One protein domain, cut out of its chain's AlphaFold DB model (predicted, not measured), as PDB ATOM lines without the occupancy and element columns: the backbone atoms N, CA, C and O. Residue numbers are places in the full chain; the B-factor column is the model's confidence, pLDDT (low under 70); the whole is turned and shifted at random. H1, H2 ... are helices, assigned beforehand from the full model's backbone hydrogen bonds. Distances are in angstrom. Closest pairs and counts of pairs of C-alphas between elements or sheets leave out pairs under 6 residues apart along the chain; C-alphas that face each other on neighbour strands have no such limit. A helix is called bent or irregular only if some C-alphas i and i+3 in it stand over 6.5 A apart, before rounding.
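AT A GLANCE: This is residues 43 to 213 of the 227 residues of an uncharacterized protein of Mycoplasma sp. 1654_15 (UniProt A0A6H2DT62). A long helix, H1, runs through the core of an elongated helical body, with H2 and H6 on opposite sides of it and H7 crossing it; H4 lies across the core from H7. H8 folds back along H7 outside this core, and its residues 200 to 210 stick out with the tail 211 to 213. The printed part has 171 residues and eight named helices, H1 to H8 in chain order, with no named strand: the class is all helix. H1, H2, H4, H7 and H8 form a bundle, helices side by side, though the helix packing is mostly crossed. The whole is compact, with a radius of gyration of the C-alphas of 16.6 A, and spans 57 by 34 by 31 A.

HOW THE PARTS SIT: H1, residues 43 to 71, and H2, residues 82 to 98, form a helical hairpin at a shallow tilt of 6 degrees; their closest C-alphas, Ile 62 and Ala 89, are 6.2 A apart. H7, residues 154 to 181, touches H1 at a steep tilt of 43 degrees, the same way, with C-alphas 57 and 164 closest at 4.8 A; H1 uses residues 53 to 65 alone. H6, residues 137 to 152, touches H1 at a steep tilt of 59 degrees, opposite ways, closest at C-alphas 56 and 143, 6.5 A. H4, residues 115 to 126, is close to but not clearly touching H1, and touches H2 at C-alphas 93 and 125, 5.8 A. H3, residues 100 to 107, touches H1 about perpendicular, at C-alphas 48 and 105, 6.1 A. H5, residues 129 to 135, touches H2 about perpendicular, at C-alphas 86 and 129, 5.3 A. H8, residues 185 to 210, forms a helical hairpin with H7, closest at C-alphas 174 and 192, 6.2 A; H1 and H8 are apart. Every O i to N i+4 pair is within hydrogen-bond range in H1, H2, H3, H4 and H6; it is 22 of 24 in H7, 19 of 22 in H8 and 1 of 3 in H5, where 2 of 4 O i to N i+3 pairs are.

IN THESE COORDINATES: H1 begins at C-alpha 43 (37.625, -9.639, -3.531) and is 42.1 A long; H7 is 40.9 A, H8 37.5 A, H2 24.4 A and H6 21.9 A. H8 ends at C-alpha 210 (35.854, -7.286, 14.902). H5, H7 and, only just, H8 are irregular: C-alphas 130 and 133 are 7.4 A apart, 155 and 158 7.1 A, 187 and 190 6.6 A.

THE WHOLE: The C-alphas farthest apart, of Ser 76 and Lys 213, are 59.4 A apart. The printed part has no cut and no long link. Mean pLDDT of the printed part is 88.1; residues 76, 182 and 207 to 213 are under 70.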
ATOM      1  N   ARG A  43      38.414  -9.233  -4.703       87.06
ATOM      2  CA  ARG A  43      37.625  -9.639  -3.531       87.06
ATOM      3  C   ARG A  43      37.284 -11.127  -3.579       87.06
ATOM      4  O   ARG A  43      37.574 -11.844  -2.627       87.06
ATOM      5  N   ILE A  44      36.732 -11.592  -4.699       86.31
ATOM      6  CA  ILE A  44      36.357 -13.000  -4.886       86.31
ATOM      7  C   ILE A  44      37.586 -13.903  -4.799       86.31
ATOM      8  O   ILE A  44      37.535 -14.928  -4.133       86.31
ATOM      9  N   LYS A  45      38.720 -13.497  -5.380       88.62
ATOM     10  CA  LYS A  45      39.965 -14.270  -5.293       88.62
ATOM     11  C   LYS A  45      40.488 -14.387  -3.857       88.62
ATOM     12  O   LYS A  45      41.013 -15.424  -3.470       88.62
ATOM     13  N   GLN A  46      40.365 -13.334  -3.051       88.06
ATOM     14  CA  GLN A  46      40.732 -13.396  -1.632       88.06
ATOM     15  C   GLN A  46      39.802 -14.330  -0.848       88.06
ATOM     16  O   GLN A  46      40.268 -15.088   0.002       88.06
ATOM     17  N   GLU A  47      38.503 -14.290  -1.141       88.06
ATOM     18  CA  GLU A  47      37.512 -15.189  -0.540       88.06
ATOM     19  C   GLU A  47      37.748 -16.641  -0.940       88.06
ATOM     20  O   GLU A  47      37.701 -17.521  -0.086       88.06
ATOM     21  N   GLU A  48      38.087 -16.878  -2.203       91.12
ATOM     22  CA  GLU A  48      38.454 -18.183  -2.728       91.12
ATOM     23  C   GLU A  48      39.658 -18.768  -1.992       91.12
ATOM     24  O   GLU A  48      39.579 -19.887  -1.499       91.12
ATOM     25  N   VAL A  49      40.746 -18.009  -1.828       91.00
ATOM     26  CA  VAL A  49      41.946 -18.496  -1.121       91.00
ATOM     27  C   VAL A  49      41.625 -18.896   0.321       91.00
ATOM     28  O   VAL A  49      42.025 -19.974   0.767       91.00
ATOM     29  N   LYS A  50      40.870 -18.061   1.045       90.50
ATOM     30  CA  LYS A  50      40.435 -18.368   2.418       90.50
ATOM     31  C   LYS A  50      39.522 -19.589   2.460       90.50
ATOM     32  O   LYS A  50      39.633 -20.432   3.350       90.50
ATOM     33  N   PHE A  51      38.625 -19.702   1.488       91.88
ATOM     34  CA  PHE A  51      37.698 -20.815   1.404       91.88
ATOM     35  C   PHE A  51      38.398 -22.131   1.058       91.88
ATOM     36  O   PHE A  51      38.079 -23.155   1.661       91.88
ATOM     37  N   ILE A  52      39.387 -22.116   0.161       94.62
ATOM     38  CA  ILE A  52      40.235 -23.274  -0.141       94.62
ATOM     39  C   ILE A  52      40.987 -23.707   1.110       94.62
ATOM     40  O   ILE A  52      40.996 -24.898   1.406       94.62
ATOM     41  N   LEU A  53      41.554 -22.777   1.885       94.56
ATOM     42  CA  LEU A  53      42.225 -23.095   3.149       94.56
ATOM     43  C   LEU A  53      41.272 -23.818   4.110       94.56
ATOM     44  O   LEU A  53      41.559 -24.939   4.539       94.56
ATOM     45  N   LYS A  54      40.106 -23.220   4.388       93.50
ATOM     46  CA  LYS A  54      39.089 -23.800   5.279       93.50
ATOM     47  C   LYS A  54      38.614 -25.167   4.789       93.50
ATOM     48  O   LYS A  54      38.531 -26.119   5.561       93.50
ATOM     49  N   THR A  55      38.314 -25.281   3.501       94.69
ATOM     50  CA  THR A  55      37.816 -26.525   2.907       94.69
ATOM     51  C   THR A  55      38.894 -27.601   2.901       94.69
ATOM     52  O   THR A  55      38.605 -28.750   3.214       94.69
ATOM     53  N   SER A  56      40.151 -27.241   2.641       96.38
ATOM     54  CA  SER A  56      41.285 -28.169   2.702       96.38
ATOM     55  C   SER A  56      41.486 -28.722   4.109       96.38
ATOM     56  O   SER A  56      41.758 -29.913   4.247       96.38
ATOM     57  N   ALA A  57      41.315 -27.899   5.148       95.88
ATOM     58  CA  ALA A  57      41.359 -28.355   6.537       95.88
ATOM     59  C   ALA A  57      40.267 -29.402   6.816       95.88
ATOM     60  O   ALA A  57      40.567 -30.493   7.304       95.88
ATOM     61  N   ARG A  58      39.022 -29.115   6.409       95.50
ATOM     62  CA  ARG A  58      37.878 -30.034   6.551       95.50
ATOM     63  C   ARG A  58      38.078 -31.336   5.775       95.50
ATOM     64  O   ARG A  58      37.890 -32.414   6.324       95.50
ATOM     65  N   VAL A  59      38.507 -31.259   4.517       96.94
ATOM     66  CA  VAL A  59      38.750 -32.441   3.674       96.94
ATOM     67  C   VAL A  59      39.849 -33.322   4.265       96.94
ATOM     68  O   VAL A  59      39.676 -34.535   4.336       96.94
ATOM     69  N   ASN A  60      40.951 -32.734   4.742       97.00
ATOM     70  CA  ASN A  60      42.006 -33.505   5.402       97.00
ATOM     71  C   ASN A  60      41.505 -34.187   6.683       97.00
ATOM     72  O   ASN A  60      41.848 -35.342   6.907       97.00
ATOM     73  N   ALA A  61      40.664 -33.519   7.478       96.06
ATOM     74  CA  ALA A  61      40.029 -34.118   8.652       96.06
ATOM     75  C   ALA A  61      39.116 -35.307   8.287       96.06
ATOM     76  O   ALA A  61      39.187 -36.354   8.926       96.06
ATOM     77  N   ILE A  62      38.311 -35.182   7.222       96.62
ATOM     78  CA  ILE A  62      37.477 -36.286   6.710       96.62
ATOM     79  C   ILE A  62      38.353 -37.465   6.280       96.62
ATOM     80  O   ILE A  62      38.050 -38.604   6.628       96.62
ATOM     81  N   ILE A  63      39.428 -37.206   5.529       96.12
ATOM     82  CA  ILE A  63      40.366 -38.240   5.068       96.12
ATOM     83  C   ILE A  63      41.012 -38.954   6.258       96.12
ATOM     84  O   ILE A  63      41.075 -40.182   6.269       96.12
ATOM     85  N   GLU A  64      41.484 -38.196   7.246       95.00
ATOM     86  CA  GLU A  64      42.159 -38.711   8.439       95.00
ATOM     87  C   GLU A  64      41.247 -39.647   9.239       95.00
ATOM     88  O   GLU A  64      41.585 -40.818   9.419       95.00
ATOM     89  N   LEU A  65      40.056 -39.173   9.617       94.94
ATOM     90  CA  LEU A  65      39.095 -39.970  10.380       94.94
ATOM     91  C   LEU A  65      38.562 -41.161   9.574       94.94
ATOM     92  O   LEU A  65      38.403 -42.254  10.106       94.94
ATOM     93  N   ASN A  66      38.335 -41.000   8.268       94.56
ATOM     94  CA  ASN A  66      37.904 -42.116   7.430       94.56
ATOM     95  C   ASN A  66      38.979 -43.211   7.327       94.56
ATOM     96  O   ASN A  66      38.635 -44.389   7.334       94.56
ATOM     97  N   ASN A  67      40.260 -42.850   7.229       93.38
ATOM     98  CA  ASN A  67      41.342 -43.836   7.215       93.38
ATOM     99  C   ASN A  67      41.434 -44.582   8.551       93.38
ATOM    100  O   ASN A  67      41.538 -45.802   8.534       93.38
ATOM    101  N   GLN A  68      41.291 -43.883   9.682       92.81
ATOM    102  CA  GLN A  68      41.231 -44.524  11.002       92.81
ATOM    103  C   GLN A  68      40.079 -45.538  11.086       92.81
ATOM    104  O   GLN A  68      40.290 -46.686  11.466       92.81
ATOM    105  N   LEU A  69      38.879 -45.164  10.625       92.12
ATOM    106  CA  LEU A  69      37.729 -46.075  10.580       92.12
ATOM    107  C   LEU A  69      37.962 -47.298   9.681       92.12
ATOM    108  O   LEU A  69      37.455 -48.378   9.975       92.12
ATOM    109  N   LEU A  70      38.686 -47.137   8.569       92.12
ATOM    110  CA  LEU A  70      39.029 -48.243   7.672       92.12
ATOM    111  C   LEU A  70      40.089 -49.172   8.271       92.12
ATOM    112  O   LEU A  70      40.000 -50.380   8.058       92.12
ATOM    113  N   ASP A  71      41.056 -48.630   9.010       90.25
ATOM    114  CA  ASP A  71      42.098 -49.410   9.683       90.25
ATOM    115  C   ASP A  71      41.522 -50.225  10.856       90.25
ATOM    116  O   ASP A  71      41.935 -51.360  11.096       90.25
ATOM    117  N   GLU A  72      40.514 -49.685  11.547       88.62
ATOM    118  CA  GLU A  72      39.783 -50.359  12.632       88.62
ATOM    119  C   GLU A  72      38.665 -51.296  12.134       88.62
ATOM    120  O   GLU A  72      38.070 -52.046  12.917       88.62
ATOM    121  N   PHE A  73      38.347 -51.274  10.836       88.75
ATOM    122  CA  PHE A  73      37.215 -52.011  10.284       88.75
ATOM    123  C   PHE A  73      37.419 -53.532  10.369       88.75
ATOM    124  O   PHE A  73      38.294 -54.111   9.723       88.75
ATOM    125  N   GLN A  74      36.522 -54.208  11.094       80.44
ATOM    126  CA  GLN A  74      36.456 -55.669  11.160       80.44
ATOM    127  C   GLN A  74      35.175 -56.196  10.513       80.44
ATOM    128  O   GLN A  74      34.061 -55.787  10.847       80.44
ATOM    129  N   VAL A  75      35.320 -57.160   9.602       77.69
ATOM    130  CA  VAL A  75      34.185 -57.764   8.892       77.69
ATOM    131  C   VAL A  75      33.290 -58.527   9.879       77.69
ATOM    132  O   VAL A  75      33.774 -59.334  10.667       77.69
ATOM    133  N   SER A  76      31.977 -58.288   9.812       64.00
ATOM    134  CA  SER A  76      30.919 -58.985  10.573       64.00
ATOM    135  C   SER A  76      30.893 -58.792  12.097       64.00
ATOM    136  O   SER A  76      29.905 -59.185  12.711       64.00
ATOM    137  N   ILE A  77      31.924 -58.195  12.698       70.50
ATOM    138  CA  ILE A  77      32.030 -57.982  14.156       70.50
ATOM    139  C   ILE A  77      32.284 -56.503  14.494       70.50
ATOM    140  O   ILE A  77      32.010 -56.075  15.611       70.50
ATOM    141  N   GLY A  78      32.782 -55.714  13.538       73.50
ATOM    142  CA  GLY A  78      33.127 -54.314  13.758       73.50
ATOM    143  C   GLY A  78      31.923 -53.408  14.018       73.50
ATOM    144  O   GLY A  78      30.804 -53.672  13.576       73.50
ATOM    145  N   ASP A  79      32.205 -52.288  14.684       81.56
ATOM    146  CA  ASP A  79      31.225 -51.264  15.068       81.56
ATOM    147  C   ASP A  79      30.569 -50.558  13.869       81.56
ATOM    148  O   ASP A  79      29.487 -49.982  13.987       81.56
ATOM    149  N   PHE A  80      31.214 -50.610  12.703       85.31
ATOM    150  CA  PHE A  80      30.740 -49.991  11.473       85.31
ATOM    151  C   PHE A  80      30.655 -50.997  10.336       85.31
ATOM    152  O   PHE A  80      31.538 -51.828  10.139       85.31
ATOM    153  N   LYS A  81      29.625 -50.854   9.500       88.50
ATOM    154  CA  LYS A  81      29.571 -51.477   8.174       88.50
ATOM    155  C   LYS A  81      30.399 -50.654   7.188       88.50
ATOM    156  O   LYS A  81      30.363 -49.427   7.207       88.50
ATOM    157  N   MET A  82      31.037 -51.318   6.226       89.88
ATOM    158  CA  MET A  82      31.800 -50.648   5.161       89.88
ATOM    159  C   MET A  82      30.954 -49.624   4.379       89.88
ATOM    160  O   MET A  82      31.455 -48.589   3.944       89.88
ATOM    161  N   SER A  83      29.653 -49.879   4.203       90.06
ATOM    162  CA  SER A  83      28.734 -48.908   3.597       90.06
ATOM    163  C   SER A  83      28.570 -47.645   4.444       90.06
ATOM    164  O   SER A  83      28.512 -46.560   3.879       90.06
ATOM    165  N   GLN A  84      28.544 -47.762   5.776       90.19
ATOM    166  CA  GLN A  84      28.447 -46.613   6.679       90.19
ATOM    167  C   GLN A  84      29.711 -45.756   6.607       90.19
ATOM    168  O   GLN A  84      29.588 -44.547   6.466       90.19
ATOM    169  N   ILE A  85      30.901 -46.368   6.597       92.31
ATOM    170  CA  ILE A  85      32.181 -45.646   6.455       92.31
ATOM    171  C   ILE A  85      32.209 -44.839   5.148       92.31
ATOM    172  O   ILE A  85      32.475 -43.640   5.155       92.31
ATOM    173  N   ASN A  86      31.840 -45.469   4.027       93.31
ATOM    174  CA  ASN A  86      31.761 -44.769   2.744       93.31
ATOM    175  C   ASN A  86      30.718 -43.637   2.764       93.31
ATOM    176  O   ASN A  86      30.985 -42.553   2.247       93.31
ATOM    177  N   ASN A  87      29.547 -43.870   3.364       92.38
ATOM    178  CA  ASN A  87      28.474 -42.876   3.433       92.38
ATOM    179  C   ASN A  87      28.820 -41.692   4.345       92.38
ATOM    180  O   ASN A  87      28.409 -40.578   4.040       92.38
ATOM    181  N   LEU A  88      29.581 -41.897   5.426       93.19
ATOM    182  CA  LEU A  88      30.052 -40.826   6.312       93.19
ATOM    183  C   LEU A  88      30.870 -39.797   5.524       93.19
ATOM    184  O   LEU A  88      30.503 -38.622   5.458       93.19
ATOM    185  N   ALA A  89      31.921 -40.266   4.846       94.31
ATOM    186  CA  ALA A  89      32.782 -39.413   4.037       94.31
ATOM    187  C   ALA A  89      32.026 -38.783   2.857       94.31
ATOM    188  O   ALA A  89      32.160 -37.584   2.604       94.31
ATOM    189  N   LYS A  90      31.199 -39.576   2.162       94.56
ATOM    190  CA  LYS A  90      30.394 -39.114   1.025       94.56
ATOM    191  C   LYS A  90      29.446 -37.988   1.431       94.56
ATOM    192  O   LYS A  90      29.479 -36.929   0.814       94.56
ATOM    193  N   ASN A  91      28.670 -38.181   2.496       93.19
ATOM    194  CA  ASN A  91      27.712 -37.187   2.972       93.19
ATOM    195  C   ASN A  91      28.416 -35.900   3.415       93.19
ATOM    196  O   ASN A  91      27.965 -34.812   3.059       93.19
ATOM    197  N   ALA A  92      29.534 -36.004   4.142       93.75
ATOM    198  CA  ALA A  92      30.304 -34.840   4.581       93.75
ATOM    199  C   ALA A  92      30.844 -34.015   3.397       93.75
ATOM    200  O   ALA A  92      30.713 -32.789   3.391       93.75
ATOM    201  N   LEU A  93      31.397 -34.673   2.373       95.50
ATOM    202  CA  LEU A  93      31.883 -34.008   1.159       95.50
ATOM    203  C   LEU A  93      30.737 -33.419   0.323       95.50
ATOM    204  O   LEU A  93      30.832 -32.271  -0.110       95.50
ATOM    205  N   ASP A  94      29.639 -34.158   0.152       94.50
ATOM    206  CA  ASP A  94      28.450 -33.677  -0.562       94.50
ATOM    207  C   ASP A  94      27.850 -32.449   0.139       94.50
ATOM    208  O   ASP A  94      27.428 -31.498  -0.517       94.50
ATOM    209  N   TYR A  95      27.853 -32.421   1.475       93.38
ATOM    210  CA  TYR A  95      27.408 -31.257   2.235       93.38
ATOM    211  C   TYR A  95      28.272 -30.030   1.964       93.38
ATOM    212  O   TYR A  95      27.717 -28.981   1.654       93.38
ATOM    213  N   ILE A  96      29.603 -30.160   2.010       93.44
ATOM    214  CA  ILE A  96      30.523 -29.065   1.661       93.44
ATOM    215  C   ILE A  96      30.236 -28.559   0.241       93.44
ATOM    216  O   ILE A  96      30.181 -27.350   0.027       93.44
ATOM    217  N   TYR A  97      29.999 -29.466  -0.711       93.12
ATOM    218  CA  TYR A  97      29.701 -29.112  -2.097       93.12
ATOM    219  C   TYR A  97      28.433 -28.262  -2.232       93.12
ATOM    220  O   TYR A  97      28.427 -27.282  -2.974       93.12
ATOM    221  N   ILE A  98      27.356 -28.606  -1.519       92.31
ATOM    222  CA  ILE A  98      26.080 -27.874  -1.605       92.31
ATOM    223  C   ILE A  98      26.058 -26.577  -0.787       92.31
ATOM    224  O   ILE A  98      25.091 -25.821  -0.897       92.31
ATOM    225  N   GLN A  99      27.084 -26.297   0.028       90.38
ATOM    226  CA  GLN A  99      27.148 -25.045   0.782       90.38
ATOM    227  C   GLN A  99      27.112 -23.853  -0.174       90.38
ATOM    228  O   GLN A  99      27.835 -23.805  -1.169       90.38
ATOM    229  N   GLU A 100      26.305 -22.847   0.168       88.19
ATOM    230  CA  GLU A 100      26.130 -21.646  -0.655       88.19
ATOM    231  C   GLU A 100      27.468 -20.989  -1.017       88.19
ATOM    232  O   GLU A 100      27.692 -20.657  -2.175       88.19
ATOM    233  N   GLN A 101      28.397 -20.921  -0.057       88.12
ATOM    234  CA  GLN A 101      29.728 -20.355  -0.262       88.12
ATOM    235  C   GLN A 101      30.557 -21.144  -1.291       88.12
ATOM    236  O   GLN A 101      31.240 -20.537  -2.113       88.12
ATOM    237  N   PHE A 102      30.474 -22.481  -1.288       91.50
ATOM    238  CA  PHE A 102      31.132 -23.313  -2.300       91.50
ATOM    239  C   PHE A 102      30.550 -23.016  -3.685       91.50
ATOM    240  O   PHE A 102      31.282 -22.806  -4.655       91.50
ATOM    241  N   GLN A 103      29.220 -22.961  -3.765       91.56
ATOM    242  CA  GLN A 103      28.505 -22.685  -5.004       91.56
ATOM    243  C   GLN A 103      28.825 -21.288  -5.548       91.56
ATOM    244  O   GLN A 103      29.046 -21.146  -6.747       91.56
ATOM    245  N   ASP A 104      28.913 -20.269  -4.694       88.06
ATOM    246  CA  ASP A 104      29.266 -18.909  -5.105       88.06
ATOM    247  C   ASP A 104      30.689 -18.803  -5.635       88.06
ATOM    248  O   ASP A 104      30.897 -18.162  -6.662       88.06
ATOM    249  N   ILE A 105      31.652 -19.448  -4.974       89.06
ATOM    250  CA  ILE A 105      33.076 -19.322  -5.302       89.06
ATOM    251  C   ILE A 105      33.455 -20.151  -6.532       89.06
ATOM    252  O   ILE A 105      34.210 -19.674  -7.380       89.06
ATOM    253  N   PHE A 106      32.932 -21.376  -6.656       90.56
ATOM    254  CA  PHE A 106      33.386 -22.322  -7.682       90.56
ATOM    255  C   PHE A 106      32.385 -22.584  -8.807       90.56
ATOM    256  O   PHE A 106      32.798 -22.989  -9.895       90.56
ATOM    257  N   ILE A 107      31.082 -22.386  -8.586       89.19
ATOM    258  CA  ILE A 107      30.053 -22.759  -9.571       89.19
ATOM    259  C   ILE A 107      29.458 -21.525 -10.252       89.19
ATOM    260  O   ILE A 107      29.444 -21.451 -11.478       89.19
ATOM    261  N   ARG A 108      28.995 -20.544  -9.471       87.69
ATOM    262  CA  ARG A 108      28.351 -19.313  -9.956       87.69
ATOM    263  C   ARG A 108      29.338 -18.189 -10.275       87.69
ATOM    264  O   ARG A 108      28.950 -17.216 -10.918       87.69
ATOM    265  N   ASN A 109      30.590 -18.313  -9.837       85.06
ATOM    266  CA  ASN A 109      31.633 -17.325 -10.077       85.06
ATOM    267  C   ASN A 109      31.937 -17.184 -11.584       85.06
ATOM    268  O   ASN A 109      32.348 -18.163 -12.211       85.06
ATOM    269  N   PRO A 110      31.780 -15.985 -12.177       81.25
ATOM    270  CA  PRO A 110      32.102 -15.745 -13.584       81.25
ATOM    271  C   PRO A 110      33.604 -15.510 -13.840       81.25
ATOM    272  O   PRO A 110      33.999 -15.299 -14.987       81.25
ATOM    273  N   PHE A 111      34.435 -15.464 -12.795       84.25
ATOM    274  CA  PHE A 111      35.873 -15.227 -12.887       84.25
ATOM    275  C   PHE A 111      36.682 -16.531 -12.875       84.25
ATOM    276  O   PHE A 111      36.162 -17.617 -12.639       84.25
ATOM    277  N   GLU A 112      37.980 -16.402 -13.155       81.00
ATOM    278  CA  GLU A 112      38.949 -17.496 -13.045       81.00
ATOM    279  C   GLU A 112      38.957 -18.060 -11.620       81.00
ATOM    280  O   GLU A 112      39.056 -17.290 -10.662       81.00
ATOM    281  N   LYS A 113      38.853 -19.385 -11.526       86.81
ATOM    282  CA  LYS A 113      38.781 -20.173 -10.295       86.81
ATOM    283  C   LYS A 113      39.862 -21.250 -10.298       86.81
ATOM    284  O   LYS A 113      40.385 -21.608 -11.355       86.81
ATOM    285  N   ASP A 114      40.171 -21.792  -9.133       90.31
ATOM    286  CA  ASP A 114      41.093 -22.905  -8.959       90.31
ATOM    287  C   ASP A 114      40.443 -24.208  -9.452       90.31
ATOM    288  O   ASP A 114      39.838 -24.981  -8.705       90.31
ATOM    289  N   GLU A 115      40.545 -24.429 -10.765       92.12
ATOM    290  CA  GLU A 115      40.025 -25.622 -11.437       92.12
ATOM    291  C   GLU A 115      40.677 -26.903 -10.908       92.12
ATOM    292  O   GLU A 115      40.031 -27.948 -10.865       92.12
ATOM    293  N   LEU A 116      41.944 -26.840 -10.475       94.19
ATOM    294  CA  LEU A 116      42.641 -28.002  -9.932       94.19
ATOM    295  C   LEU A 116      42.040 -28.408  -8.587       94.19
ATOM    296  O   LEU A 116      41.784 -29.595  -8.371       94.19
ATOM    297  N   PHE A 117      41.780 -27.439  -7.708       95.69
ATOM    298  CA  PHE A 117      41.093 -27.685  -6.446       95.69
ATOM    299  C   PHE A 117      39.692 -28.248  -6.681       95.69
ATOM    300  O   PHE A 117      39.355 -29.298  -6.133       95.69
ATOM    301  N   LEU A 118      38.897 -27.594  -7.535       94.88
ATOM    302  CA  LEU A 118      37.529 -28.018  -7.828       94.88
ATOM    303  C   LEU A 118      37.489 -29.436  -8.415       94.88
ATOM    304  O   LEU A 118      36.721 -30.273  -7.940       94.88
ATOM    305  N   ALA A 119      38.331 -29.726  -9.409       95.06
ATOM    306  CA  ALA A 119      38.407 -31.045 -10.026       95.06
ATOM    307  C   ALA A 119      38.838 -32.116  -9.015       95.06
ATOM    308  O   ALA A 119      38.189 -33.159  -8.921       95.06
ATOM    309  N   SER A 120      39.871 -31.839  -8.212       96.06
ATOM    310  CA  SER A 120      40.363 -32.773  -7.188       96.06
ATOM    311  C   SER A 120      39.305 -33.048  -6.117       96.06
ATOM    312  O   SER A 120      39.119 -34.194  -5.707       96.06
ATOM    313  N   PHE A 121      38.569 -32.016  -5.695       96.62
ATOM    314  CA  PHE A 121      37.485 -32.133  -4.721       96.62
ATOM    315  C   PHE A 121      36.318 -32.965  -5.265       96.62
ATOM    316  O   PHE A 121      35.886 -33.924  -4.625       96.62
ATOM    317  N   VAL A 122      35.832 -32.642  -6.467       95.38
ATOM    318  CA  VAL A 122      34.726 -33.373  -7.107       95.38
ATOM    319  C   VAL A 122      35.120 -34.827  -7.371       95.38
ATOM    320  O   VAL A 122      34.307 -35.732  -7.176       95.38
ATOM    321  N   GLN A 123      36.368 -35.079  -7.770       95.12
ATOM    322  CA  GLN A 123      36.866 -36.436  -7.959       95.12
ATOM    323  C   GLN A 123      36.888 -37.206  -6.634       95.12
ATOM    324  O   GLN A 123      36.344 -38.308  -6.580       95.12
ATOM    325  N   LEU A 124      37.428 -36.625  -5.557       95.06
ATOM    326  CA  LEU A 124      37.440 -37.247  -4.229       95.06
ATOM    327  C   LEU A 124      36.020 -37.601  -3.753       95.06
ATOM    328  O   LEU A 124      35.781 -38.717  -3.297       95.06
ATOM    329  N   MET A 125      35.074 -36.676  -3.928       94.38
ATOM    330  CA  MET A 125      33.662 -36.820  -3.552       94.38
ATOM    331  C   MET A 125      32.931 -37.934  -4.316       94.38
ATOM    332  O   MET A 125      31.994 -38.541  -3.794       94.38
ATOM    333  N   ASN A 126      33.317 -38.207  -5.563       93.88
ATOM    334  CA  ASN A 126      32.684 -39.239  -6.392       93.88
ATOM    335  C   ASN A 126      33.284 -40.637  -6.187       93.88
ATOM    336  O   ASN A 126      32.700 -41.633  -6.616       93.88
ATOM    337  N   LEU A 127      34.438 -40.724  -5.530       94.19
ATOM    338  CA  LEU A 127      35.118 -41.978  -5.250       94.19
ATOM    339  C   LEU A 127      34.676 -42.554  -3.905       94.19
ATOM    340  O   LEU A 127      34.491 -41.832  -2.928       94.19
ATOM    341  N   LYS A 128      34.563 -43.883  -3.833       93.06
ATOM    342  CA  LYS A 128      34.317 -44.563  -2.557       93.06
ATOM    343  C   LYS A 128      35.545 -44.433  -1.662       93.06
ATOM    344  O   LYS A 128      36.662 -44.713  -2.108       93.06
ATOM    345  N   SER A 129      35.329 -44.046  -0.409       92.88
ATOM    346  CA  SER A 129      36.416 -43.717   0.510       92.88
ATOM    347  C   SER A 129      37.308 -44.910   0.837       92.88
ATOM    348  O   SER A 129      38.517 -44.761   0.993       92.88
ATOM    349  N   ASN A 130      36.757 -46.123   0.792       92.31
ATOM    350  CA  ASN A 130      37.522 -47.359   0.936       92.31
ATOM    351  C   ASN A 130      38.534 -47.640  -0.194       92.31
ATOM    352  O   ASN A 130      39.360 -48.540  -0.057       92.31
ATOM    353  N   LEU A 131      38.459 -46.927  -1.322       92.62
ATOM    354  CA  LEU A 131      39.376 -47.092  -2.456       92.62
ATOM    355  C   LEU A 131      40.424 -45.979  -2.554       92.62
ATOM    356  O   LEU A 131      41.343 -46.101  -3.368       92.62
ATOM    357  N   TRP A 132      40.318 -44.919  -1.747       93.81
ATOM    358  CA  TRP A 132      41.183 -43.742  -1.857       93.81
ATOM    359  C   TRP A 132      42.668 -44.090  -1.714       93.81
ATOM    360  O   TRP A 132      43.476 -43.752  -2.577       93.81
ATOM    361  N   THR A 133      43.032 -44.842  -0.676       89.62
ATOM    362  CA  THR A 133      44.430 -45.199  -0.379       89.62
ATOM    363  C   THR A 133      45.033 -46.178  -1.385       89.62
ATOM    364  O   THR A 133      46.246 -46.173  -1.609       89.62
ATOM    365  N   LYS A 134      44.204 -47.023  -2.009       89.06
ATOM    366  CA  LYS A 134      44.662 -48.066  -2.931       89.06
ATOM    367  C   LYS A 134      44.815 -47.555  -4.361       89.06
ATOM    368  O   LYS A 134      45.833 -47.837  -4.989       89.06
ATOM    369  N   ASN A 135      43.819 -46.818  -4.851       88.44
ATOM    370  CA  ASN A 135      43.686 -46.500  -6.273       88.44
ATOM    371  C   ASN A 135      43.894 -45.015  -6.598       88.44
ATOM    372  O   ASN A 135      44.044 -44.698  -7.772       88.44
ATOM    373  N   HIS A 136      43.881 -44.128  -5.595       91.62
ATOM    374  CA  HIS A 136      43.833 -42.675  -5.803       91.62
ATOM    375  C   HIS A 136      44.780 -41.915  -4.868       91.62
ATOM    376  O   HIS A 136      44.420 -40.911  -4.244       91.62
ATOM    377  N   LYS A 137      46.014 -42.413  -4.746       91.88
ATOM    378  CA  LYS A 137      47.035 -41.833  -3.862       91.88
ATOM    379  C   LYS A 137      47.373 -40.398  -4.249       91.88
ATOM    380  O   LYS A 137      47.620 -39.585  -3.370       91.88
ATOM    381  N   GLU A 138      47.330 -40.084  -5.537       93.06
ATOM    382  CA  GLU A 138      47.568 -38.756  -6.090       93.06
ATOM    383  C   GLU A 138      46.605 -37.699  -5.531       93.06
ATOM    384  O   GLU A 138      47.040 -36.599  -5.190       93.06
ATOM    385  N   LEU A 139      45.327 -38.044  -5.336       93.00
ATOM    386  CA  LEU A 139      44.336 -37.139  -4.745       93.00
ATOM    387  C   LEU A 139      44.619 -36.891  -3.266       93.00
ATOM    388  O   LEU A 139      44.565 -35.754  -2.797       93.00
ATOM    389  N   LEU A 140      44.975 -37.945  -2.530       94.56
ATOM    390  CA  LEU A 140      45.360 -37.815  -1.126       94.56
ATOM    391  C   LEU A 140      46.645 -36.990  -0.983       94.56
ATOM    392  O   LEU A 140      46.740 -36.140  -0.097       94.56
ATOM    393  N   SER A 141      47.615 -37.188  -1.880       95.62
ATOM    394  CA  SER A 141      48.842 -36.395  -1.938       95.62
ATOM    395  C   SER A 141      48.561 -34.925  -2.234       95.62
ATOM    396  O   SER A 141      49.184 -34.072  -1.608       95.62
ATOM    397  N   TYR A 142      47.604 -34.607  -3.110       96.94
ATOM    398  CA  TYR A 142      47.192 -33.226  -3.364       96.94
ATOM    399  C   TYR A 142      46.689 -32.537  -2.086       96.94
ATOM    400  O   TYR A 142      47.266 -31.533  -1.664       96.94
ATOM    401  N   PHE A 143      45.689 -33.102  -1.401       96.50
ATOM    402  CA  PHE A 143      45.149 -32.495  -0.176       96.50
ATOM    403  C   PHE A 143      46.156 -32.479   0.982       96.50
ATOM    404  O   PHE A 143      46.202 -31.507   1.740       96.50
ATOM    405  N   SER A 144      47.016 -33.495   1.078       96.06
ATOM    406  CA  SER A 144      48.121 -33.525   2.041       96.06
ATOM    407  C   SER A 144      49.177 -32.449   1.744       96.06
ATOM    408  O   SER A 144      49.692 -31.798   2.658       96.06
ATOM    409  N   SER A 145      49.458 -32.179   0.465       96.69
ATOM    410  CA  SER A 145      50.368 -31.101   0.062       96.69
ATOM    411  C   SER A 145      49.802 -29.722   0.410       96.69
ATOM    412  O   SER A 145      50.542 -28.869   0.895       96.69
ATOM    413  N   LEU A 146      48.483 -29.527   0.266       94.94
ATOM    414  CA  LEU A 146      47.801 -28.308   0.701       94.94
ATOM    415  C   LEU A 146      47.897 -28.134   2.217       94.94
ATOM    416  O   LEU A 146      48.280 -27.061   2.677       94.94
ATOM    417  N   LYS A 147      47.638 -29.194   2.996       95.81
ATOM    418  CA  LYS A 147      47.830 -29.191   4.457       95.81
ATOM    419  C   LYS A 147      49.260 -28.793   4.822       95.81
ATOM    420  O   LYS A 147      49.459 -27.874   5.608       95.81
ATOM    421  N   THR A 148      50.253 -29.434   4.209       95.88
ATOM    422  CA  THR A 148      51.676 -29.142   4.449       95.88
ATOM    423  C   THR A 148      52.011 -27.689   4.121       95.88
ATOM    424  O   THR A 148      52.651 -27.012   4.923       95.88
ATOM    425  N   LYS A 149      51.527 -27.182   2.981       95.25
ATOM    426  CA  LYS A 149      51.710 -25.789   2.572       95.25
ATOM    427  C   LYS A 149      51.136 -24.826   3.616       95.25
ATOM    428  O   LYS A 149      51.868 -23.975   4.112       95.25
ATOM    429  N   TYR A 150      49.870 -24.987   4.000       94.75
ATOM    430  CA  TYR A 150      49.216 -24.081   4.950       94.75
ATOM    431  C   TYR A 150      49.807 -24.144   6.361       94.75
ATOM    432  O   TYR A 150      49.867 -23.121   7.033       94.75
ATOM    433  N   LEU A 151      50.295 -25.307   6.797       93.12
ATOM    434  CA  LEU A 151      50.983 -25.448   8.083       93.12
ATOM    435  C   LEU A 151      52.407 -24.872   8.071       93.12
ATOM    436  O   LEU A 151      52.916 -24.507   9.130       93.12
ATOM    437  N   SER A 152      53.053 -24.797   6.903       92.88
ATOM    438  CA  SER A 152      54.389 -24.202   6.756       92.88
ATOM    439  C   SER A 152      54.379 -22.670   6.733       92.88
ATOM    440  O   SER A 152      55.388 -22.037   7.039       92.88
ATOM    441  N   GLU A 153      53.240 -22.067   6.389       92.62
ATOM    442  CA  GLU A 153      53.062 -20.620   6.323       92.62
ATOM    443  C   GLU A 153      52.464 -20.109   7.642       92.62
ATOM    444  O   GLU A 153      51.282 -20.314   7.911       92.62
ATOM    445  N   GLU A 154      53.254 -19.404   8.461       87.81
ATOM    446  CA  GLU A 154      52.826 -18.974   9.808       87.81
ATOM    447  C   GLU A 154      51.525 -18.152   9.793       87.81
ATOM    448  O   GLU A 154      50.682 -18.308  10.669       87.81
ATOM    449  N   ALA A 155      51.315 -17.345   8.746       88.94
ATOM    450  CA  ALA A 155      50.095 -16.556   8.559       88.94
ATOM    451  C   ALA A 155      48.818 -17.406   8.398       88.94
ATOM    452  O   ALA A 155      47.733 -16.936   8.718       88.94
ATOM    453  N   ASN A 156      48.946 -18.635   7.892       90.88
ATOM    454  CA  ASN A 156      47.829 -19.533   7.588       90.88
ATOM    455  C   ASN A 156      47.697 -20.672   8.606       90.88
ATOM    456  O   ASN A 156      46.621 -21.248   8.754       90.88
ATOM    457  N   LYS A 157      48.781 -20.999   9.310       91.81
ATOM    458  CA  LYS A 157      48.880 -22.140  10.219       91.81
ATOM    459  C   LYS A 157      47.864 -22.103  11.356       91.81
ATOM    460  O   LYS A 157      47.222 -23.120  11.619       91.81
ATOM    461  N   GLU A 158      47.718 -20.959  12.024       92.06
ATOM    462  CA  GLU A 158      46.772 -20.803  13.136       92.06
ATOM    463  C   GLU A 158      45.331 -21.017  12.657       92.06
ATOM    464  O   GLU A 158      44.605 -21.847  13.206       92.06
ATOM    465  N   GLU A 159      44.944 -20.332  11.581       90.94
ATOM    466  CA  GLU A 159      43.599 -20.420  11.014       90.94
ATOM    467  C   GLU A 159      43.300 -21.833  10.479       90.94
ATOM    468  O   GLU A 159      42.233 -22.388  10.753       90.94
ATOM    469  N   PHE A 160      44.256 -22.460   9.788       93.75
ATOM    470  CA  PHE A 160      44.117 -23.831   9.294       93.75
ATOM    471  C   PHE A 160      43.921 -24.826  10.442       93.75
ATOM    472  O   PHE A 160      42.998 -25.640  10.399       93.75
ATOM    473  N   THR A 161      44.755 -24.739  11.481       92.94
ATOM    474  CA  THR A 161      44.684 -25.628  12.651       92.94
ATOM    475  C   THR A 161      43.362 -25.448  13.388       92.94
ATOM    476  O   THR A 161      42.718 -26.432  13.745       92.94
ATOM    477  N   LYS A 162      42.911 -24.199  13.555       92.00
ATOM    478  CA  LYS A 162      41.617 -23.883  14.164       92.00
ATOM    479  C   LYS A 162      40.464 -24.539  13.405       92.00
ATOM    480  O   LYS A 162      39.656 -25.231  14.018       92.00
ATOM    481  N   TYR A 163      40.395 -24.363  12.083       91.88
ATOM    482  CA  TYR A 163      39.333 -24.982  11.285       91.88
ATOM    483  C   TYR A 163      39.419 -26.505  11.265       91.88
ATOM    484  O   TYR A 163      38.378 -27.160  11.259       91.88
ATOM    485  N   GLN A 164      40.630 -27.068  11.237       93.56
ATOM    486  CA  GLN A 164      40.810 -28.515  11.255       93.56
ATOM    487  C   GLN A 164      40.302 -29.103  12.574       93.56
ATOM    488  O   GLN A 164      39.491 -30.020  12.540       93.56
ATOM    489  N   ASN A 165      40.727 -28.555  13.714       93.00
ATOM    490  CA  ASN A 165      40.358 -29.064  15.037       93.00
ATOM    491  C   ASN A 165      38.861 -28.919  15.306       93.00
ATOM    492  O   ASN A 165      38.221 -29.882  15.710       93.00
ATOM    493  N   SER A 166      38.290 -27.750  15.005       90.88
ATOM    494  CA  SER A 166      36.861 -27.516  15.226       90.88
ATOM    495  C   SER A 166      35.992 -28.474  14.404       90.88
ATOM    496  O   SER A 166      35.069 -29.110  14.909       90.88
ATOM    497  N   PHE A 167      36.354 -28.679  13.132       92.75
ATOM    498  CA  PHE A 167      35.653 -29.643  12.291       92.75
ATOM    499  C   PHE A 167      35.879 -31.093  12.746       92.75
ATOM    500  O   PHE A 167      34.943 -31.888  12.697       92.75
ATOM    501  N   LEU A 168      37.095 -31.448  13.182       93.00
ATOM    502  CA  LEU A 168      37.405 -32.775  13.723       93.00
ATOM    503  C   LEU A 168      36.517 -33.106  14.923       93.00
ATOM    504  O   LEU A 168      35.963 -34.198  14.960       93.00
ATOM    505  N   GLU A 169      36.335 -32.173  15.859       91.94
ATOM    506  CA  GLU A 169      35.484 -32.369  17.037       91.94
ATOM    507  C   GLU A 169      34.028 -32.663  16.644       91.94
ATOM    508  O   GLU A 169      33.458 -33.671  17.066       91.94
ATOM    509  N   ILE A 170      33.444 -31.836  15.771       91.31
ATOM    510  CA  ILE A 170      32.055 -32.005  15.310       91.31
ATOM    511  C   ILE A 170      31.891 -33.307  14.517       91.31
ATOM    512  O   ILE A 170      30.899 -34.026  14.672       91.31
ATOM    513  N   TYR A 171      32.851 -33.617  13.646       92.94
ATOM    514  CA  TYR A 171      32.779 -34.798  12.795       92.94
ATOM    515  C   TYR A 171      33.006 -36.090  13.590       92.94
ATOM    516  O   TYR A 171      32.299 -37.069  13.355       92.94
ATOM    517  N   GLN A 172      33.900 -36.082  14.583       92.94
ATOM    518  CA  GLN A 172      34.074 -37.200  15.512       92.94
ATOM    519  C   GLN A 172      32.802 -37.439  16.328       92.94
ATOM    520  O   GLN A 172      32.334 -38.573  16.411       92.94
ATOM    521  N   GLU A 173      32.178 -36.379  16.852       91.19
ATOM    522  CA  GLU A 173      30.917 -36.511  17.582       91.19
ATOM    523  C   GLU A 173      29.823 -37.137  16.701       91.19
ATOM    524  O   GLU A 173      29.051 -37.989  17.144       91.19
ATOM    525  N   PHE A 174      29.767 -36.755  15.422       90.44
ATOM    526  CA  PHE A 174      28.854 -37.365  14.462       90.44
ATOM    527  C   PHE A 174      29.151 -38.857  14.245       90.44
ATOM    528  O   PHE A 174      28.223 -39.669  14.291       90.44
ATOM    529  N   ILE A 175      30.420 -39.235  14.068       90.94
ATOM    530  CA  ILE A 175      30.848 -40.639  13.949       90.94
ATOM    531  C   ILE A 175      30.419 -41.443  15.188       90.94
ATOM    532  O   ILE A 175      29.818 -42.512  15.048       90.94
ATOM    533  N   ASP A 176      30.625 -40.907  16.392       90.12
ATOM    534  CA  ASP A 176      30.254 -41.554  17.657       90.12
ATOM    535  C   ASP A 176      28.731 -41.715  17.808       90.12
ATOM    536  O   ASP A 176      28.227 -42.722  18.323       90.12
ATOM    537  N   GLN A 177      27.954 -40.749  17.311       87.44
ATOM    538  CA  GLN A 177      26.496 -40.860  17.258       87.44
ATOM    539  C   GLN A 177      26.034 -41.956  16.293       87.44
ATOM    540  O   GLN A 177      25.092 -42.687  16.618       87.44
ATOM    541  N   VAL A 178      26.679 -42.096  15.129       87.19
ATOM    542  CA  VAL A 178      26.386 -43.195  14.194       87.19
ATOM    543  C   VAL A 178      26.726 -44.540  14.835       87.19
ATOM    544  O   VAL A 178      25.898 -45.454  14.791       87.19
ATOM    545  N   LYS A 179      27.887 -44.631  15.495       85.38
ATOM    546  CA  LYS A 179      28.341 -45.824  16.223       85.38
ATOM    547  C   LYS A 179      27.340 -46.261  17.293       85.38
ATOM    548  O   LYS A 179      26.899 -47.404  17.310       85.38
ATOM    549  N   SER A 180      26.950 -45.342  18.174       83.50
ATOM    550  CA  SER A 180      26.103 -45.642  19.337       83.50
ATOM    551  C   SER A 180      24.650 -45.959  18.983       83.50
ATOM    552  O   SER A 180      24.033 -46.816  19.614       83.50
ATOM    553  N   LYS A 181      24.077 -45.274  17.986       76.56
ATOM    554  CA  LYS A 181      22.650 -45.410  17.657       76.56
ATOM    555  C   LYS A 181      22.365 -46.525  16.648       76.56
ATOM    556  O   LYS A 181      21.196 -46.851  16.464       76.56
ATOM    557  N   ASN A 182      23.393 -47.076  15.989       69.75
ATOM    558  CA  ASN A 182      23.276 -48.046  14.887       69.75
ATOM    559  C   ASN A 182      22.203 -47.644  13.847       69.75
ATOM    560  O   ASN A 182      21.482 -48.478  13.296       69.75
ATOM    561  N   LYS A 183      22.049 -46.331  13.643       71.31
ATOM    562  CA  LYS A 183      21.060 -45.724  12.750       71.31
ATOM    563  C   LYS A 183      21.655 -45.503  11.365       71.31
ATOM    564  O   LYS A 183      22.873 -45.565  11.178       71.31
ATOM    565  N   ASP A 184      20.785 -45.233  10.393       78.12
ATOM    566  CA  ASP A 184      21.248 -44.823   9.074       78.12
ATOM    567  C   ASP A 184      22.005 -43.489   9.163       78.12
ATOM    568  O   ASP A 184      21.571 -42.543   9.825       78.12
ATOM    569  N   VAL A 185      23.145 -43.422   8.473       81.75
ATOM    570  CA  VAL A 185      24.029 -42.247   8.447       81.75
ATOM    571  C   VAL A 185      23.253 -41.022   7.970       81.75
ATOM    572  O   VAL A 185      23.414 -39.935   8.516       81.75
ATOM    573  N   THR A 186      22.370 -41.207   6.985       78.88
ATOM    574  CA  THR A 186      21.553 -40.146   6.386       78.88
ATOM    575  C   THR A 186      20.611 -39.489   7.394       78.88
ATOM    576  O   THR A 186      20.420 -38.276   7.350       78.88
ATOM    577  N   GLU A 187      20.049 -40.263   8.328       78.75
ATOM    578  CA  GLU A 187      19.097 -39.767   9.331       78.75
ATOM    579  C   GLU A 187      19.789 -38.852  10.351       78.75
ATOM    580  O   GLU A 187      19.272 -37.792  10.701       78.75
ATOM    581  N   LEU A 188      20.992 -39.233  10.792       81.25
ATOM    582  CA  LEU A 188      21.782 -38.473  11.768       81.25
ATOM    583  C   LEU A 188      22.538 -37.294  11.147       81.25
ATOM    584  O   LEU A 188      22.992 -36.401  11.863       81.25
ATOM    585  N   PHE A 189      22.660 -37.268   9.821       85.38
ATOM    586  CA  PHE A 189      23.431 -36.247   9.128       85.38
ATOM    587  C   PHE A 189      22.810 -34.847   9.226       85.38
ATOM    588  O   PHE A 189      23.532 -33.855   9.185       85.38
ATOM    589  N   ASN A 190      21.492 -34.735   9.411       84.94
ATOM    590  CA  ASN A 190      20.846 -33.431   9.603       84.94
ATOM    591  C   ASN A 190      21.318 -32.743  10.893       84.94
ATOM    592  O   ASN A 190      21.632 -31.558  10.862       84.94
ATOM    593  N   THR A 191      21.489 -33.497  11.983       83.69
ATOM    594  CA  THR A 191      22.041 -32.975  13.244       83.69
ATOM    595  C   THR A 191      23.464 -32.449  13.064       83.69
ATOM    596  O   THR A 191      23.829 -31.418  13.624       83.69
ATOM    597  N   PHE A 192      24.277 -33.144  12.262       86.56
ATOM    598  CA  PHE A 192      25.623 -32.688  11.919       86.56
ATOM    599  C   PHE A 192      25.589 -31.367  11.134       86.56
ATOM    600  O   PHE A 192      26.330 -30.445  11.472       86.56
ATOM    601  N   LYS A 193      24.701 -31.245  10.137       88.81
ATOM    602  CA  LYS A 193      24.537 -30.001   9.362       88.81
ATOM    603  C   LYS A 193      24.175 -28.821  10.256       88.81
ATOM    604  O   LYS A 193      24.808 -27.779  10.150       88.81
ATOM    605  N   GLU A 194      23.204 -29.000  11.151       87.25
ATOM    606  CA  GLU A 194      22.761 -27.950  12.077       87.25
ATOM    607  C   GLU A 194      23.902 -27.465  12.983       87.25
ATOM    608  O   GLU A 194      24.056 -26.261  13.194       87.25
ATOM    609  N   LYS A 195      24.742 -28.384  13.480       85.19
ATOM    610  CA  LYS A 195      25.908 -28.042  14.307       85.19
ATOM    611  C   LYS A 195      26.998 -27.305  13.525       85.19
ATOM    612  O   LYS A 195      27.462 -26.266  13.993       85.19
ATOM    613  N   ASP A 196      27.375 -27.794  12.341       85.88
ATOM    614  CA  ASP A 196      28.372 -27.118  11.490       85.88
ATOM    615  C   ASP A 196      27.886 -25.729  11.043       85.88
ATOM    616  O   ASP A 196      28.665 -24.776  10.964       85.88
ATOM    617  N   GLU A 197      26.586 -25.585  10.770       86.12
ATOM    618  CA  GLU A 197      25.992 -24.302  10.404       86.12
ATOM    619  C   GLU A 197      25.965 -23.320  11.585       86.12
ATOM    620  O   GLU A 197      26.292 -22.143  11.406       86.12
ATOM    621  N   ALA A 198      25.656 -23.786  12.798       84.94
ATOM    622  CA  ALA A 198      25.700 -22.960  14.002       84.94
ATOM    623  C   ALA A 198      27.112 -22.415  14.276       84.94
ATOM    624  O   ALA A 198      27.269 -21.212  14.498       84.94
ATOM    625  N   GLU A 199      28.137 -23.265  14.177       80.00
ATOM    626  CA  GLU A 199      29.539 -22.863  14.339       80.00
ATOM    627  C   GLU A 199      29.953 -21.831  13.272       80.00
ATOM    628  O   GLU A 199      30.589 -20.813  13.560       80.00
ATOM    629  N   ARG A 200      29.519 -22.040  12.021       78.81
ATOM    630  CA  ARG A 200      29.737 -21.076  10.935       78.81
ATOM    631  C   ARG A 200      29.086 -19.724  11.241       78.81
ATOM    632  O   ARG A 200      29.706 -18.693  10.984       78.81
ATOM    633  N   LEU A 201      27.854 -19.708  11.749       82.12
ATOM    634  CA  LEU A 201      27.150 -18.472  12.103       82.12
ATOM    635  C   LEU A 201      27.818 -17.749  13.276       82.12
ATOM    636  O   LEU A 201      27.890 -16.521  13.270       82.12
ATOM    637  N   GLU A 202      28.326 -18.483  14.261       80.00
ATOM    638  CA  GLU A 202      29.076 -17.915  15.382       80.00
ATOM    639  C   GLU A 202      30.379 -17.253  14.916       80.00
ATOM    640  O   GLU A 202      30.646 -16.106  15.281       80.00
ATOM    641  N   TYR A 203      31.119 -17.900  14.013       73.12
ATOM    642  CA  TYR A 203      32.292 -17.302  13.373       73.12
ATOM    643  C   TYR A 203      31.949 -16.023  12.591       73.12
ATOM    644  O   TYR A 203      32.641 -15.012  12.700       73.12
ATOM    645  N   LEU A 204      30.863 -16.022  11.810       74.69
ATOM    646  CA  LEU A 204      30.448 -14.819  11.076       74.69
ATOM    647  C   LEU A 204      30.116 -13.662  12.032       74.69
ATOM    648  O   LEU A 204      30.505 -12.524  11.775       74.69
ATOM    649  N   ARG A 205      29.471 -13.958  13.167       77.19
ATOM    650  CA  ARG A 205      29.184 -12.964  14.209       77.19
ATOM    651  C   ARG A 205      30.456 -12.414  14.853       77.19
ATOM    652  O   ARG A 205      30.513 -11.210  15.096       77.19
ATOM    653  N   SER A 206      31.471 -13.241  15.113       73.56
ATOM    654  CA  SER A 206      32.737 -12.755  15.683       73.56
ATOM    655  C   SER A 206      33.485 -11.844  14.704       73.56
ATOM    656  O   SER A 206      33.982 -10.793  15.099       73.56
ATOM    657  N   VAL A 207      33.482 -12.177  13.407       68.25
ATOM    658  CA  VAL A 207      34.103 -11.345  12.360       68.25
ATOM    659  C   VAL A 207      33.378 -10.003  12.185       68.25
ATOM    660  O   VAL A 207      34.027  -8.970  12.012       68.25
ATOM    661  N   GLU A 208      32.043  -9.977  12.257       67.50
ATOM    662  CA  GLU A 208      31.271  -8.724  12.221       67.50
ATOM    663  C   GLU A 208      31.544  -7.819  13.430       67.50
ATOM    664  O   GLU A 208      31.556  -6.594  13.292       67.50
ATOM    665  N   GLN A 209      31.780  -8.396  14.611       58.41
ATOM    666  CA  GLN A 209      32.121  -7.638  15.819       58.41
ATOM    667  C   GLN A 209      33.541  -7.053  15.765       58.41
ATOM    668  O   GLN A 209      33.771  -5.960  16.288       58.41
ATOM    669  N   GLU A 210      34.471  -7.736  15.094       50.88
ATOM    670  CA  GLU A 210      35.854  -7.286  14.902       50.88
ATOM    671  C   GLU A 210      36.029  -6.270  13.764       50.88
ATOM    672  O   GLU A 210      37.029  -5.553  13.736       50.88
ATOM    673  N   GLN A 211      35.068  -6.147  12.843       42.69
ATOM    674  CA  GLN A 211      35.043  -5.068  11.855       42.69
ATOM    675  C   GLN A 211      34.436  -3.810  12.507       42.69
ATOM    676  O   GLN A 211      33.209  -3.672  12.553       42.69
ATOM    677  N   PRO A 212      35.232  -2.839  13.011       41.81
ATOM    678  CA  PRO A 212      34.660  -1.618  13.554       41.81
ATOM    679  C   PRO A 212      33.821  -0.954  12.468       41.81
ATOM    680  O   PRO A 212      34.225  -0.927  11.306       41.81
ATOM    681  N   LYS A 213      32.672  -0.399  12.876       46.78
ATOM    682  CA  LYS A 213      31.711   0.415  12.111       46.78
ATOM    683  C   LYS A 213      32.403   1.517  11.286       46.78
ATOM    684  O   LYS A 213      32.281   2.712  11.562       46.78
TER     685      LYS A 213